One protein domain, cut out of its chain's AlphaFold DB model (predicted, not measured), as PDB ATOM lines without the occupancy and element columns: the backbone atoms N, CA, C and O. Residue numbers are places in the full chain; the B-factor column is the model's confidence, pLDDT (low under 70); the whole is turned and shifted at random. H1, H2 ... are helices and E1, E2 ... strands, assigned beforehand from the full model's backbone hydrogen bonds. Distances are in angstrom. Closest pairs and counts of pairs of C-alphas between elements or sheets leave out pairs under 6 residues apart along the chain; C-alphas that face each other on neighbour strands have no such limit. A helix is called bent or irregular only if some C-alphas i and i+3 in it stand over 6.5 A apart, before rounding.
ATOM      1  N   LYS A 271     126.758  98.023  76.192       72.94
ATOM      2  CA  LYS A 271     127.991  97.507  75.593       72.94
ATOM      3  C   LYS A 271     128.054  97.942  74.130       72.94
ATOM      4  O   LYS A 271     127.350  97.394  73.283       72.94
ATOM      5  N   LEU A 272     128.919  98.910  73.834       63.31
ATOM      6  CA  LEU A 272     129.305  99.235  72.464       63.31
ATOM      7  C   LEU A 272     130.298  98.166  71.988       63.31
ATOM      8  O   LEU A 272     131.381  98.035  72.554       63.31
ATOM      9  N   THR A 273     129.922  97.368  70.989       63.25
ATOM     10  CA  THR A 273     130.876  96.529  70.246       63.25
ATOM     11  C   THR A 273     130.886  96.956  68.786       63.25
ATOM     12  O   THR A 273     129.864  97.435  68.293       63.25
ATOM     13  N   GLU A 274     132.019  96.769  68.103       55.56
ATOM     14  CA  GLU A 274     132.237  97.187  66.706       55.56
ATOM     15  C   GLU A 274     131.196  96.620  65.726       55.56
ATOM     16  O   GLU A 274     130.976  97.189  64.662       55.56
ATOM     17  N   THR A 275     130.524  95.520  66.082       61.88
ATOM     18  CA  THR A 275     129.625  94.788  65.182       61.88
ATOM     19  C   THR A 275     128.150  94.818  65.579       61.88
ATOM     20  O   THR A 275     127.319  94.559  64.711       61.88
ATOM     21  N   LYS A 276     127.795  95.136  66.838       60.38
ATOM     22  CA  LYS A 276     126.408  95.403  67.289       60.38
ATOM     23  C   LYS A 276     126.356  95.917  68.742       60.38
ATOM     24  O   LYS A 276     127.018  95.343  69.611       60.38
ATOM     25  N   PRO A 277     125.543  96.937  69.063       69.94
ATOM     26  CA  PRO A 277     125.250  97.276  70.451       69.94
ATOM     27  C   PRO A 277     124.489  96.115  71.107       69.94
ATOM     28  O   PRO A 277     123.518  95.600  70.553       69.94
ATOM     29  N   GLY A 278     124.967  95.671  72.266       70.06
ATOM     30  CA  GLY A 278     124.353  94.603  73.054       70.06
ATOM     31  C   GLY A 278     124.123  95.053  74.493       70.06
ATOM     32  O   GLY A 278     124.689  96.075  74.906       70.06
ATOM     33  N   PRO A 279     123.327  94.302  75.275       76.62
ATOM     34  CA  PRO A 279     122.945  94.768  76.588       76.62
ATOM     35  C   PRO A 279     124.168  94.938  77.486       76.62
ATOM     36  O   PRO A 279     125.042  94.061  77.537       76.62
ATOM     37  N   GLY A 280     124.256  96.071  78.180       83.69
ATOM     38  CA  GLY A 280     125.316  96.311  79.159       83.69
ATOM     39  C   GLY A 280     125.176  95.436  80.407       83.69
ATOM     40  O   GLY A 280     124.277  94.600  80.524       83.69
ATOM     41  N   GLN A 281     126.095  95.609  81.356       87.25
ATOM     42  CA  GLN A 281     126.016  94.940  82.657       87.25
ATOM     43  C   GLN A 281     124.746  95.365  83.402       87.25
ATOM     44  O   GLN A 281     123.995  94.510  83.872       87.25
ATOM     45  N   ILE A 282     124.479  96.676  83.437       90.44
ATOM     46  CA  ILE A 282     123.310  97.244  84.114       90.44
ATOM     47  C   ILE A 282     122.022  96.735  83.472       90.44
ATOM     48  O   ILE A 282     121.137  96.282  84.186       90.44
ATOM     49  N   GLU A 283     121.916  96.736  82.143       90.69
ATOM     50  CA  GLU A 283     120.690  96.303  81.460       90.69
ATOM     51  C   GLU A 283     120.342  94.838  81.747       90.69
ATOM     52  O   GLU A 283     119.189  94.531  82.044       90.69
ATOM     53  N   ARG A 284     121.332  93.933  81.739       90.25
ATOM     54  CA  ARG A 284     121.096  92.529  82.114       90.25
ATOM     55  C   ARG A 284     120.665  92.390  83.570       90.25
ATOM     56  O   ARG A 284     119.769  91.605  83.870       90.25
ATOM     57  N   TRP A 285     121.309  93.119  84.478       94.75
ATOM     58  CA  TRP A 285     120.962  93.098  85.898       94.75
ATOM     59  C   TRP A 285     119.551  93.648  86.151       94.75
ATOM     60  O   TRP A 285     118.776  93.038  86.889       94.75
ATOM     61  N   LEU A 286     119.169  94.735  85.478       94.88
ATOM     62  CA  LEU A 286     117.824  95.299  85.555       94.88
ATOM     63  C   LEU A 286     116.764  94.314  85.057       94.88
ATOM     64  O   LEU A 286     115.764  94.102  85.744       94.88
ATOM     65  N   ASP A 287     117.010  93.668  83.914       90.81
ATOM     66  CA  ASP A 287     116.074  92.711  83.319       90.81
ATOM     67  C   ASP A 287     115.914  91.439  84.157       90.81
ATOM     68  O   ASP A 287     114.819  90.899  84.277       90.81
ATOM     69  N   THR A 288     116.997  90.942  84.754       91.38
ATOM     70  CA  THR A 288     116.994  89.609  85.378       91.38
ATOM     71  C   THR A 288     116.819  89.625  86.890       91.38
ATOM     72  O   THR A 288     116.297  88.647  87.431       91.38
ATOM     73  N   VAL A 289     117.239  90.699  87.566       95.62
ATOM     74  CA  VAL A 289     117.253  90.809  89.032       95.62
ATOM     75  C   VAL A 289     116.231  91.836  89.501       95.62
ATOM     76  O   VAL A 289     115.304  91.490  90.233       95.62
ATOM     77  N   VAL A 290     116.363  93.092  89.069       96.12
ATOM     78  CA  VAL A 290     115.534  94.192  89.593       96.12
ATOM     79  C   VAL A 290     114.081  94.073  89.139       96.12
ATOM     80  O   VAL A 290     113.174  94.254  89.952       96.12
ATOM     81  N   SER A 291     113.842  93.705  87.878       94.25
ATOM     82  CA  SER A 291     112.486  93.519  87.343       94.25
ATOM     83  C   SER A 291     111.688  92.472  88.135       94.25
ATOM     84  O   SER A 291     110.498  92.661  88.382       94.25
ATOM     85  N   LYS A 292     112.364  91.399  88.572       93.69
ATOM     86  CA  LYS A 292     111.780  90.295  89.338       93.69
ATOM     87  C   LYS A 292     111.608  90.648  90.806       93.69
ATOM     88  O   LYS A 292     110.603  90.273  91.397       93.69
ATOM     89  N   LYS A 293     112.595  91.331  91.398       95.50
ATOM     90  CA  LYS A 293     112.603  91.622  92.834       95.50
ATOM     91  C   LYS A 293     111.742  92.831  93.200       95.50
ATOM     92  O   LYS A 293     111.014  92.777  94.183       95.50
ATOM     93  N   TRP A 294     111.821  93.918  92.433       95.56
ATOM     94  CA  TRP A 294     111.110  95.165  92.733       95.56
ATOM     95  C   TRP A 294     109.929  95.410  91.804       95.56
ATOM     96  O   TRP A 294     108.839  95.723  92.275       95.56
ATOM     97  N   SER A 295     110.158  95.347  90.494       94.62
ATOM     98  CA  SER A 295     109.159  95.359  89.411       94.62
ATOM     99  C   SER A 295     109.822  95.825  88.119       94.62
ATOM    100  O   SER A 295     110.832  96.534  88.130       94.62
ATOM    101  N   ILE A 296     109.190  95.520  86.989       92.62
ATOM    102  CA  ILE A 296     109.573  96.071  85.687       92.62
ATOM    103  C   ILE A 296     109.540  97.609  85.654       92.62
ATOM    104  O   ILE A 296     110.431  98.233  85.084       92.62
ATOM    105  N   ASN A 297     108.569  98.228  86.333       92.56
ATOM    106  CA  ASN A 297     108.457  99.683  86.419       92.56
ATOM    107  C   ASN A 297     109.628 100.289  87.207       92.56
ATOM    108  O   ASN A 297     110.176 101.317  86.815       92.56
ATOM    109  N   ALA A 298     110.044  99.646  88.303       94.19
ATOM    110  CA  ALA A 298     111.230 100.074  89.038       94.19
ATOM    111  C   ALA A 298     112.486  99.963  88.162       94.19
ATOM    112  O   ALA A 298     113.249 100.920  88.081       94.19
ATOM    113  N   ALA A 299     112.655  98.842  87.452       95.19
ATOM    114  CA  ALA A 299     113.781  98.644  86.543       95.19
ATOM    115  C   ALA A 299     113.842  99.719  85.440       95.19
ATOM    116  O   ALA A 299     114.912 100.270  85.184       95.19
ATOM    117  N   ALA A 300     112.701 100.077  84.841       93.38
ATOM    118  CA  ALA A 300     112.634 101.110  83.809       93.38
ATOM    119  C   ALA A 300     112.975 102.505  84.350       93.38
ATOM    120  O   ALA A 300     113.751 103.230  83.730       93.38
ATOM    121  N   ARG A 301     112.462 102.862  85.537       93.94
ATOM    122  CA  ARG A 301     112.827 104.119  86.207       93.94
ATOM    123  C   ARG A 301     114.315 104.168  86.541       93.94
ATOM    124  O   ARG A 301     114.955 105.168  86.246       93.94
ATOM    125  N   ILE A 302     114.884 103.089  87.085       94.62
ATOM    126  CA  ILE A 302     116.321 103.017  87.393       94.62
ATOM    127  C   ILE A 302     117.148 103.190  86.119       94.62
ATOM    128  O   ILE A 302     118.098 103.965  86.129       94.62
ATOM    129  N   TYR A 303     116.781 102.525  85.020       94.56
ATOM    130  CA  TYR A 303     117.458 102.701  83.735       94.56
ATOM    131  C   TYR A 303     117.399 104.147  83.238       94.56
ATOM    132  O   TYR A 303     118.417 104.703  82.829       94.56
ATOM    133  N   HIS A 304     116.211 104.758  83.291       93.06
ATOM    134  CA  HIS A 304     116.001 106.136  82.864       93.06
ATOM    135  C   HIS A 304     116.873 107.097  83.675       93.06
ATOM    136  O   HIS A 304     117.691 107.801  83.092       93.06
ATOM    137  N   ILE A 305     116.797 107.030  85.006       92.88
ATOM    138  CA  ILE A 305     117.598 107.862  85.908       92.88
ATOM    139  C   ILE A 305     119.091 107.630  85.687       92.88
ATOM    140  O   ILE A 305     119.857 108.582  85.591       92.88
ATOM    141  N   ALA A 306     119.519 106.373  85.573       93.12
ATOM    142  CA  ALA A 306     120.924 106.044  85.378       93.12
ATOM    143  C   ALA A 306     121.495 106.651  84.084       93.12
ATOM    144  O   ALA A 306     122.689 106.928  83.990       93.12
ATOM    145  N   LYS A 307     120.643 106.858  83.076       92.56
ATOM    146  CA  LYS A 307     121.016 107.442  81.789       92.56
ATOM    147  C   LYS A 307     120.912 108.969  81.775       92.56
ATOM    148  O   LYS A 307     121.771 109.606  81.175       92.56
ATOM    149  N   THR A 308     119.862 109.536  82.369       91.81
ATOM    150  CA  THR A 308     119.496 110.954  82.202       91.81
ATOM    151  C   THR A 308     119.744 111.802  83.443       91.81
ATOM    152  O   THR A 308     119.951 113.001  83.313       91.81
ATOM    153  N   GLY A 309     119.734 111.200  84.632       91.69
ATOM    154  CA  GLY A 309     119.799 111.900  85.917       91.69
ATOM    155  C   GLY A 309     118.442 112.414  86.391       91.69
ATOM    156  O   GLY A 309     118.351 112.969  87.479       91.69
ATOM    157  N   TYR A 310     117.379 112.207  85.612       91.50
ATOM    158  CA  TYR A 310     116.026 112.664  85.918       91.50
ATOM    159  C   TYR A 310     115.119 111.484  86.232       91.50
ATOM    160  O   TYR A 310     115.269 110.406  85.657       91.50
ATOM    161  N   ASP A 311     114.150 111.689  87.120       91.00
ATOM    162  CA  ASP A 311     113.078 110.721  87.337       91.00
ATOM    163  C   ASP A 311     111.968 110.885  86.304       91.00
ATOM    164  O   ASP A 311     111.738 111.984  85.800       91.00
ATOM    165  N   GLY A 312     111.230 109.809  86.035       86.62
ATOM    166  CA  GLY A 312     110.227 109.772  84.981       86.62
ATOM    167  C   GLY A 312     108.840 109.288  85.413       86.62
ATOM    168  O   GLY A 312     108.696 108.473  86.328       86.62
ATOM    169  N   LYS A 313     107.795 109.803  84.755       87.00
ATOM    170  CA  LYS A 313     106.402 109.314  84.781       87.00
ATOM    171  C   LYS A 313     106.195 108.449  83.540       87.00
ATOM    172  O   LYS A 313     106.703 108.767  82.468       87.00
ATOM    173  N   PHE A 314     105.454 107.355  83.668       86.44
ATOM    174  CA  PHE A 314     105.114 106.523  82.515       86.44
ATOM    175  C   PHE A 314     104.037 107.197  81.666       86.44
ATOM    176  O   PHE A 314     102.988 107.569  82.186       86.44
ATOM    177  N   VAL A 315     104.285 107.309  80.362       80.88
ATOM    178  CA  VAL A 315     103.425 108.075  79.439       80.88
ATOM    179  C   VAL A 315     102.324 107.208  78.824       80.88
ATOM    180  O   VAL A 315     101.246 107.697  78.517       80.88
ATOM    181  N   ASN A 316     102.559 105.900  78.661       64.19
ATOM    182  CA  ASN A 316     101.642 105.000  77.956       64.19
ATOM    183  C   ASN A 316     101.653 103.580  78.554       64.19
ATOM    184  O   ASN A 316     102.423 102.720  78.134       64.19
ATOM    185  N   HIS A 317     100.765 103.298  79.512       59.38
ATOM    186  CA  HIS A 317     100.633 101.970  80.142       59.38
ATOM    187  C   HIS A 317      99.688 100.996  79.399       59.38
ATOM    188  O   HIS A 317      99.159 100.058  79.989       59.38
ATOM    189  N   THR A 318      99.436 101.188  78.102       51.84
ATOM    190  CA  THR A 318      98.303 100.535  77.413       51.84
ATOM    191  C   THR A 318      98.626  99.274  76.608       51.84
ATOM    192  O   THR A 318      97.716  98.692  76.014       51.84
ATOM    193  N   ARG A 319      99.863  98.759  76.600       54.88
ATOM    194  CA  ARG A 319     100.147  97.496  75.890       54.88
ATOM    195  C   ARG A 319      99.813  96.268  76.741       54.88
ATOM    196  O   ARG A 319     100.615  95.810  77.547       54.88
ATOM    197  N   LYS A 320      98.632  95.685  76.487       50.34
ATOM    198  CA  LYS A 320      98.215  94.332  76.917       50.34
ATOM    199  C   LYS A 320      98.982  93.230  76.160       50.34
ATOM    200  O   LYS A 320      98.380  92.373  75.522       50.34
ATOM    201  N   THR A 321     100.309  93.265  76.170       55.97
ATOM    202  CA  THR A 321     101.140  92.194  75.600       55.97
ATOM    203  C   THR A 321     101.867  91.475  76.725       55.97
ATOM    204  O   THR A 321     102.494  92.114  77.561       55.97
ATOM    205  N   ASN A 322     101.812  90.143  76.741       56.91
ATOM    206  CA  ASN A 322     102.260  89.310  77.867       56.91
ATOM    207  C   ASN A 322     103.783  89.311  78.142       56.91
ATOM    208  O   ASN A 322     104.235  88.538  78.982       56.91
ATOM    209  N   LYS A 323     104.586  90.140  77.459       66.38
ATOM    210  CA  LYS A 323     106.046  90.244  77.640       66.38
ATOM    211  C   LYS A 323     106.557  91.650  77.306       66.38
ATOM    212  O   LYS A 323     107.245  91.825  76.310       66.38
ATOM    213  N   VAL A 324     106.180  92.648  78.101       75.38
ATOM    214  CA  VAL A 324     106.833  93.967  78.036       75.38
ATOM    215  C   VAL A 324     108.184  93.864  78.748       75.38
ATOM    216  O   VAL A 324     108.265  93.236  79.803       75.38
ATOM    217  N   THR A 325     109.233  94.445  78.171       82.12
ATOM    218  CA  THR A 325     110.561  94.629  78.782       82.12
ATOM    219  C   THR A 325     110.697  96.045  79.340       82.12
ATOM    220  O   THR A 325     109.958  96.951  78.952       82.12
ATOM    221  N   PHE A 326     111.618  96.271  80.281       82.12
ATOM    222  CA  PHE A 326     111.722  97.590  80.914       82.12
ATOM    223  C   PHE A 326     112.161  98.684  79.924       82.12
ATOM    224  O   PHE A 326     111.800  99.842  80.105       82.12
ATOM    225  N   GLN A 327     112.905  98.328  78.871       82.88
ATOM    226  CA  GLN A 327     113.357  99.245  77.819       82.88
ATOM    227  C   GLN A 327     112.213  99.727  76.920       82.88
ATOM    228  O   GLN A 327     112.319 100.785  76.306       82.88
ATOM    229  N   GLU A 328     111.127  98.957  76.826       78.75
ATOM    230  CA  GLU A 328     109.940  99.314  76.041       78.75
ATOM    231  C   GLU A 328     109.007 100.272  76.791       78.75
ATOM    232  O   GLU A 328     108.052 100.786  76.205       78.75
ATOM    233  N   LEU A 329     109.256 100.513  78.082       81.00
ATOM    234  CA  LEU A 329     108.486 101.463  78.870       81.00
ATOM    235  C   LEU A 329     108.997 102.886  78.624       81.00
ATOM    236  O   LEU A 329     110.121 103.234  78.981       81.00
ATOM    237  N   THR A 330     108.140 103.726  78.047       82.44
ATOM    238  CA  THR A 330     108.440 105.144  77.842       82.44
ATOM    239  C   THR A 330     108.209 105.927  79.127       82.44
ATOM    240  O   THR A 330     107.096 105.935  79.667       82.44
ATOM    241  N   LEU A 331     109.255 106.617  79.578       84.25
ATOM    242  CA  LEU A 331     109.181 107.587  80.660       84.25
ATOM    243  C   LEU A 331     109.436 108.999  80.135       84.25
ATOM    244  O   LEU A 331     110.389 109.216  79.389       84.25
ATOM    245  N   GLU A 332     108.613 109.940  80.575       83.69
ATOM    246  CA  GLU A 332     108.859 111.377  80.448       83.69
ATOM    247  C   GLU A 332     109.360 111.912  81.779       83.69
ATOM    248  O   GLU A 332     108.827 111.551  82.831       83.69
ATOM    249  N   SER A 333     110.384 112.761  81.741       83.31
ATOM    250  CA  SER A 333     110.946 113.352  82.949       83.31
ATOM    251  C   SER A 333     109.876 114.156  83.691       83.31
ATOM    252  O   SER A 333     109.218 115.010  83.104       83.31
ATOM    253  N   GLN A 334     109.667 113.851  84.976       71.75
ATOM    254  CA  GLN A 334     108.598 114.473  85.770       71.75
ATOM    255  C   GLN A 334     108.926 115.907  86.187       71.75
ATOM    256  O   GLN A 334     108.019 116.662  86.519       71.75
ATOM    257  N   SER A 335     110.213 116.245  86.230       70.69
ATOM    258  CA  SER A 335     110.731 117.510  86.737       70.69
ATOM    259  C   SER A 335     111.852 118.019  85.836       70.69
ATOM    260  O   SER A 335     112.570 117.229  85.220       70.69
ATOM    261  N   SER A 336     112.006 119.343  85.796       69.69
ATOM    262  CA  SER A 336     113.190 120.016  85.252       69.69
ATOM    263  C   SER A 336     114.436 119.796  86.108       69.69
ATOM    264  O   SER A 336     115.545 120.050  85.639       69.69
ATOM    265  N   ASP A 337     114.259 119.344  87.350       78.06
ATOM    266  CA  ASP A 337     115.331 119.232  88.326       78.06
ATOM    267  C   ASP A 337     115.924 117.825  88.305       78.06
ATOM    268  O   ASP A 337     115.222 116.810  88.379       78.06
ATOM    269  N   GLN A 338     117.248 117.773  88.198       84.06
ATOM    270  CA  GLN A 338     118.007 116.534  88.252       84.06
ATOM    271  C   GLN A 338     117.879 115.910  89.644       84.06
ATOM    272  O   GLN A 338     117.848 116.620  90.651       84.06
ATOM    273  N   ILE A 339     117.846 114.578  89.718       84.12
ATOM    274  CA  ILE A 339     117.815 113.878  91.000       84.12
ATOM    275  C   ILE A 339     119.092 114.228  91.762       84.12
ATOM    276  O   ILE A 339     120.195 113.924  91.281       84.12
ATOM    277  N   PRO A 340     118.971 114.829  92.956       79.69
ATOM    278  CA  PRO A 340     120.133 115.336  93.652       79.69
ATOM    279  C   PRO A 340     121.120 114.213  93.966       79.69
ATOM    280  O   PRO A 340     120.767 113.154  94.492       79.69
ATOM    281  N   GLY A 341     122.384 114.449  93.623       75.25
ATOM    282  CA  GLY A 341     123.455 113.504  93.887       75.25
ATOM    283  C   GLY A 341     123.572 112.321  92.930       75.25
ATOM    284  O   GLY A 341     124.383 111.429  93.182       75.25
ATOM    285  N   THR A 342     122.786 112.297  91.856       80.75
ATOM    286  CA  THR A 342     122.983 111.345  90.762       80.75
ATOM    287  C   THR A 342     123.920 111.940  89.718       80.75
ATOM    288  O   THR A 342     123.747 113.078  89.283       80.75
ATOM    289  N   PHE A 343     124.906 111.160  89.284       83.88
ATOM    290  CA  PHE A 343     125.706 111.484  88.109       83.88
ATOM    291  C   PHE A 343     125.145 110.719  86.923       83.88
ATOM    292  O   PHE A 343     125.038 109.495  86.976       83.88
ATOM    293  N   ALA A 344     124.776 111.438  85.869       86.31
ATOM    294  CA  ALA A 344     124.243 110.848  84.659       86.31
ATOM    295  C   ALA A 344     125.092 111.234  83.439       86.31
ATOM    296  O   ALA A 344     125.427 112.410  83.282       86.31
ATOM    297  N   PRO A 345     125.422 110.274  82.560       91.12
ATOM    298  CA  PRO A 345     125.241 108.831  82.742       91.12
ATOM    299  C   PRO A 345     126.022 108.303  83.957       91.12
ATOM    300  O   PRO A 345     127.113 108.792  84.244       91.12
ATOM    301  N   VAL A 346     125.473 107.312  84.665       91.19
ATOM    302  CA  VAL A 346     126.146 106.704  85.827       91.19
ATOM    303  C   VAL A 346     127.481 106.091  85.423       91.19
ATOM    304  O   VAL A 346     127.610 105.487  84.356       91.19
ATOM    305  N   ARG A 347     128.486 106.246  86.285       88.94
ATOM    306  CA  ARG A 347     129.882 105.913  85.968       88.94
ATOM    307  C   ARG A 347     130.381 104.717  86.762       88.94
ATOM    308  O   ARG A 347     131.201 103.940  86.269       88.94
ATOM    309  N   ASN A 348     129.889 104.563  87.984       90.75
ATOM    310  CA  ASN A 348     130.315 103.520  88.907       90.75
ATOM    311  C   ASN A 348     129.126 102.892  89.652       90.75
ATOM    312  O   ASN A 348     127.976 103.331  89.550       90.75
ATOM    313  N   ALA A 349     129.399 101.814  90.384       91.75
ATOM    314  CA  ALA A 349     128.382 101.113  91.158       91.75
ATOM    315  C   ALA A 349     127.813 101.992  92.288       91.75
ATOM    316  O   ALA A 349     126.639 101.865  92.639       91.75
ATOM    317  N   TYR A 350     128.604 102.924  92.829       88.81
ATOM    318  CA  TYR A 350     128.125 103.878  93.826       88.81
ATOM    319  C   TYR A 350     127.005 104.776  93.273       88.81
ATOM    320  O   TYR A 350     125.975 104.921  93.932       88.81
ATOM    321  N   ASP A 351     127.136 105.291  92.050       88.94
ATOM    322  CA  ASP A 351     126.098 106.094  91.398       88.94
ATOM    323  C   ASP A 351     124.786 105.299  91.267       88.94
ATOM    324  O   ASP A 351     123.714 105.804  91.600       88.94
ATOM    325  N   ILE A 352     124.858 104.017  90.881       92.56
ATOM    326  CA  ILE A 352     123.685 103.126  90.827       92.56
ATOM    327  C   ILE A 352     123.028 102.966  92.204       92.56
ATOM    328  O   ILE A 352     121.800 102.980  92.300       92.56
ATOM    329  N   SER A 353     123.812 102.853  93.278       89.94
ATOM    330  CA  SER A 353     123.257 102.754  94.634       89.94
ATOM    331  C   SER A 353     122.470 104.010  95.048       89.94
ATOM    332  O   SER A 353     121.458 103.891  95.745       89.94
ATOM    333  N   GLN A 354     122.853 105.198  94.550       87.56
ATOM    334  CA  GLN A 354     122.075 106.430  94.749       87.56
ATOM    335  C   GLN A 354     120.723 106.350  94.040       87.56
ATOM    336  O   GLN A 354     119.695 106.677  94.631       87.56
ATOM    337  N   VAL A 355     120.715 105.868  92.793       91.50
ATOM    338  CA  VAL A 355     119.483 105.694  92.008       91.50
ATOM    339  C   VAL A 355     118.526 104.721  92.697       91.50
ATOM    340  O   VAL A 355     117.332 104.998  92.811       91.50
ATOM    341  N   LEU A 356     119.044 103.599  93.204       91.88
ATOM    342  CA  LEU A 356     118.251 102.637  93.970       91.88
ATOM    343  C   LEU A 356     117.647 103.271  95.229       91.88
ATOM    344  O   LEU A 356     116.466 103.066  95.504       91.88
ATOM    345  N   SER A 357     118.435 104.065  95.957       88.12
ATOM    346  CA  SER A 357     117.994 104.728  97.191       88.12
ATOM    347  C   SER A 357     116.907 105.769  96.925       88.12
ATOM    348  O   SER A 357     115.908 105.793  97.637       88.12
ATOM    349  N   TRP A 358     117.028 106.559  95.848       89.19
ATOM    350  CA  TRP A 358     115.957 107.457  95.391       89.19
ATOM    351  C   TRP A 358     114.655 106.695  95.162       89.19
ATOM    352  O   TRP A 358     113.623 107.014  95.745       89.19
ATOM    353  N   ILE A 359     114.708 105.631  94.361       90.69
ATOM    354  CA  ILE A 359     113.527 104.838  94.015       90.69
ATOM    355  C   ILE A 359     112.897 104.171  95.245       90.69
ATOM    356  O   ILE A 359     111.669 104.096  95.339       90.69
ATOM    357  N   ALA A 360     113.713 103.725  96.200       89.00
ATOM    358  CA  ALA A 360     113.248 103.172  97.466       89.00
ATOM    359  C   ALA A 360     112.609 104.236  98.380       89.00
ATOM    360  O   ALA A 360     111.574 103.971  98.990       89.00
ATOM    361  N   GLY A 361     113.146 105.458  98.424       85.69
ATOM    362  CA  GLY A 361     112.564 106.575  99.179       85.69
ATOM    363  C   GLY A 361     111.201 107.038  98.649       85.69
ATOM    364  O   GLY A 361     110.343 107.451  99.422       85.69
ATOM    365  N   GLN A 362     110.947 106.882  97.345       87.00
ATOM    366  CA  GLN A 362     109.702 107.297  96.676       87.00
ATOM    367  C   GLN A 362     108.525 106.313  96.856       87.00
ATOM    368  O   GLN A 362     107.513 106.395  96.153       87.00
ATOM    369  N   ARG A 363     108.629 105.329  97.756       88.56
ATOM    370  CA  ARG A 363     107.528 104.395  98.038       88.56
ATOM    371  C   ARG A 363     106.447 105.092  98.867       88.56
ATOM    372  O   ARG A 363     106.746 105.780  99.835       88.56
ATOM    373  N   GLY A 364     105.177 104.853  98.531       87.12
ATOM    374  CA  GLY A 364     104.033 105.475  99.220       87.12
ATOM    375  C   GLY A 364     103.755 104.950 100.636       87.12
ATOM    376  O   GLY A 364     102.897 105.491 101.336       87.12
ATOM    377  N   THR A 365     104.455 103.896 101.067       89.88
ATOM    378  CA  THR A 365     104.329 103.331 102.416       89.88
ATOM    379  C   THR A 365     105.683 103.270 103.111       89.88
ATOM    380  O   THR A 365     106.674 102.897 102.483       89.88
ATOM    381  N   ILE A 366     105.727 103.566 104.413       87.44
ATOM    382  CA  ILE A 366     106.959 103.523 105.219       87.44
ATOM    383  C   ILE A 366     107.605 102.134 105.179       87.44
ATOM    384  O   ILE A 366     108.808 102.004 104.973       87.44
ATOM    385  N   GLN A 367     106.805 101.073 105.284       86.44
ATOM    386  CA  GLN A 367     107.329  99.706 105.230       86.44
ATOM    387  C   GLN A 367     107.864  99.360 103.843       86.44
ATOM    388  O   GLN A 367     108.849  98.640 103.724       86.44
ATOM    389  N   GLY A 368     107.233  99.889 102.790       88.44
ATOM    390  CA  GLY A 368     107.725  99.748 101.427       88.44
ATOM    391  C   GLY A 368     109.064 100.455 101.231       88.44
ATOM    392  O   GLY A 368     109.936  99.888 100.579       88.44
ATOM    393  N   GLN A 369     109.230 101.649 101.813       87.38
ATOM    394  CA  GLN A 369     110.499 102.379 101.797       87.38
ATOM    395  C   GLN A 369     111.595 101.551 102.472       87.38
ATOM    396  O   GLN A 369     112.604 101.245 101.845       87.38
ATOM    397  N   LEU A 370     111.366 101.113 103.713       82.56
ATOM    398  CA  LEU A 370     112.352 100.352 104.485       82.56
ATOM    399  C   LEU A 370     112.702  99.012 103.846       82.56
ATOM    400  O   LEU A 370     113.881  98.695 103.715       82.56
ATOM    401  N   ALA A 371     111.706  98.251 103.388       86.44
ATOM    402  CA  ALA A 371     111.945  96.971 102.729       86.44
ATOM    403  C   ALA A 371     112.839  97.128 101.488       86.44
ATOM    404  O   ALA A 371     113.778  96.360 101.303       86.44
ATOM    405  N   TRP A 372     112.582  98.142 100.656       90.19
ATOM    406  CA  TRP A 372     113.398  98.384  99.465       90.19
ATOM    407  C   TRP A 372     114.781  98.910  99.822       90.19
ATOM    408  O   TRP A 372     115.767  98.463  99.248       90.19
ATOM    409  N   LEU A 373     114.882  99.806 100.797       85.12
ATOM    410  CA  LEU A 373     116.160 100.322 101.266       85.12
ATOM    411  C   LEU A 373     117.061  99.196 101.821       85.12
ATOM    412  O   LEU A 373     118.232  99.123 101.453       85.12
ATOM    413  N   MET A 374     116.508  98.253 102.593       82.69
ATOM    414  CA  MET A 374     117.221  97.057 103.077       82.69
ATOM    415  C   MET A 374     117.604  96.069 101.960       82.69
ATOM    416  O   MET A 374     118.519  95.263 102.121       82.69
ATOM    417  N   ASP A 375     116.934  96.120 100.808       89.31
ATOM    418  CA  ASP A 375     117.220  95.245  99.670       89.31
ATOM    419  C   ASP A 375     118.411  95.705  98.815       89.31
ATOM    420  O   ASP A 375     118.965  94.891  98.064       89.31
ATOM    421  N   ILE A 376     118.806  96.980  98.913       90.00
ATOM    422  CA  ILE A 376     119.856  97.594  98.085       90.00
ATOM    423  C   ILE A 376     121.187  96.831  98.155       90.00
ATOM    424  O   ILE A 376     121.723  96.532  97.086       90.00
ATOM    425  N   PRO A 377     121.724  96.441  99.331       86.62
ATOM    426  CA  PRO A 377     122.967  95.671  99.413       86.62
ATOM    427  C   PRO A 377     122.955  94.407  98.547       86.62
ATOM    428  O   PRO A 377     123.890  94.171  97.782       86.62
ATOM    429  N   ASN A 378     121.866  93.637  98.609       89.44
ATOM    430  CA  ASN A 378     121.706  92.390  97.858       89.44
ATOM    431  C   ASN A 378     121.592  92.647  96.349       89.44
ATOM    432  O   ASN A 378     122.123  91.892  95.532       89.44
ATOM    433  N   LEU A 379     120.909  93.727  95.962       93.19
ATOM    434  CA  LEU A 379     120.817  94.147  94.566       93.19
ATOM    435  C   LEU A 379     122.179  94.586  94.014       93.19
ATOM    436  O   LEU A 379     122.529  94.199  92.898       93.19
ATOM    437  N   MET A 380     122.949  95.339  94.800       92.56
ATOM    438  CA  MET A 380     124.303  95.772  94.451       92.56
ATOM    439  C   MET A 380     125.265  94.591  94.355       92.56
ATOM    440  O   MET A 380     126.033  94.501  93.402       92.56
ATOM    441  N   GLU A 381     125.200  93.638  95.285       91.31
ATOM    442  CA  GLU A 381     126.004  92.419  95.215       91.31
ATOM    443  C   GLU A 381     125.692  91.618  93.940       91.31
ATOM    444  O   GLU A 381     126.606  91.173  93.244       91.31
ATOM    445  N   ALA A 382     124.410  91.487  93.582       93.19
ATOM    446  CA  ALA A 382     124.006  90.841  92.339       93.19
ATOM    447  C   ALA A 382     124.541  91.579  91.100       93.19
ATOM    448  O   ALA A 382     125.041  90.927  90.185       93.19
ATOM    449  N   LEU A 383     124.498  92.919  91.074       92.62
ATOM    450  CA  LEU A 383     125.079  93.719  89.988       92.62
ATOM    451  C   LEU A 383     126.575  93.424  89.829       92.62
ATOM    452  O   LEU A 383     127.037  93.140  88.723       92.62
ATOM    453  N   LEU A 384     127.319  93.425  90.933       90.69
ATOM    454  CA  LEU A 384     128.765  93.206  90.926       90.69
ATOM    455  C   LEU A 384     129.146  91.760  90.560       90.69
ATOM    456  O   LEU A 384     130.165  91.546  89.913       90.69
ATOM    457  N   LYS A 385     128.306  90.767  90.877       88.06
ATOM    458  CA  LYS A 385     128.507  89.359  90.481       88.06
ATOM    459  C   LYS A 385     128.182  89.058  89.013       88.06
ATOM    460  O   LYS A 385     128.567  88.001  88.519       88.06
ATOM    461  N   THR A 386     127.470  89.937  88.298       69.25
ATOM    462  CA  THR A 386     127.147  89.702  86.872       69.25
ATOM    463  C   THR A 386     128.358  89.793  85.935       69.25
ATOM    464  O   THR A 386     128.240  89.471  84.747       69.25
ATOM    465  N   GLU A 387     129.536  90.156  86.450       57.91
ATOM    466  CA  GLU A 387     130.809  89.938  85.773       57.91
ATOM    467  C   GLU A 387     131.192  88.451  85.826       57.91
ATOM    468  O   GLU A 387     131.809  87.969  86.771       57.91
TER     469      GLU A 387
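What this domain is: This is residues 271 to 387 of the 406 residues of the protein "DUF945 domain-containing protein" of Candidatus Poribacteria bacterium (UniProt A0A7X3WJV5). Two helical hairpins, H1 with H2 and H3 with the bent helix H4, pack together through H2 on H3 and H1 on H4b, and a tiny strand hairpin, E1 with E2, packs on H2. Residues 273 to 278 stick out as a free arm near the beginning of the printed part. There are 117 residues printed, with four named helices and two named strands in the order H1 H2 E1 E2 H3 H4; the sheet, in the order E1 - E2, is antiparallel and the class is mostly helix. The whole is compact, with a radius of gyration of the C-alphas of 14.1 A and spans of 46 by 34 by 30 A.

How they stand to each other: Begin at E1, residues 312 to 314, and E2, residues 331 to 333, an antiparallel hairpin at 142 degrees; look for N 313 and O 332, 2.8 A apart and within hydrogen-bond range. From there go to H2, residues 296 to 308, where the closest C-alphas to E1 are those of Arg 301 and Gly 312, 6.3 A apart. H1, residues 281 to 293, touches H2 as a helical hairpin, a shallow tilt of 31 degrees, opposite ways; the closest C-alphas, Leu 286 and Ala 299, are 5.3 A apart. H3, residues 349 to 361, touches H2 at a steep tilt of 52 degrees, opposite ways; the closest C-alphas, Ile 302 and Val 355, are 6.2 A apart. H4, residues 366 to 385, was assigned as one helix by its hydrogen bonds but is bent, with C-alphas 374 and 377 7.0 A apart; its arms, H4a and H4b, stand at a shallow tilt of 34 degrees, only just short of steep. H4a touches residues 356 to 361 of H3 alone, a helical hairpin at a shallow tilt of 14 degrees, opposite ways; the closest C-alphas are those of Ala 360 and Gln 369, 5.2 A apart. H4b touches H1, with the C-alphas of Trp 285 and Leu 383 closest at 5.8 A. H1 and H3 are apart. In H2, H3, H4a and H4b every O i to N i+4 pair is within hydrogen-bond range; in H1, 6 of 9 are.

Where its parts are: Find C-alpha 281 at (126.016, 94.940, 82.657), where H1 begins its 17.2 A. H2 is 18.2 A long and H3 18.6 A. E1 measures 6.5 A and E2 6.4 A. H4a, residues 366 to 374, and H4b, residues 377 to 385, each measure 12.3 A; H4b ends at C-alpha 385, (128.507, 89.359, 90.481).

The domain as a whole: The two C-alphas farthest apart are those of Thr 275 and Ile 366, at 46.8 A. The printed part has no cut. Look for the long links at residues 315 to 330, between E1 and E2, and 334 to 348, between E2 and H3. The mean pLDDT of the printed part is 84.0, and residues 272 to 277, 316 to 323, 336, and 386 to 387 are under 70.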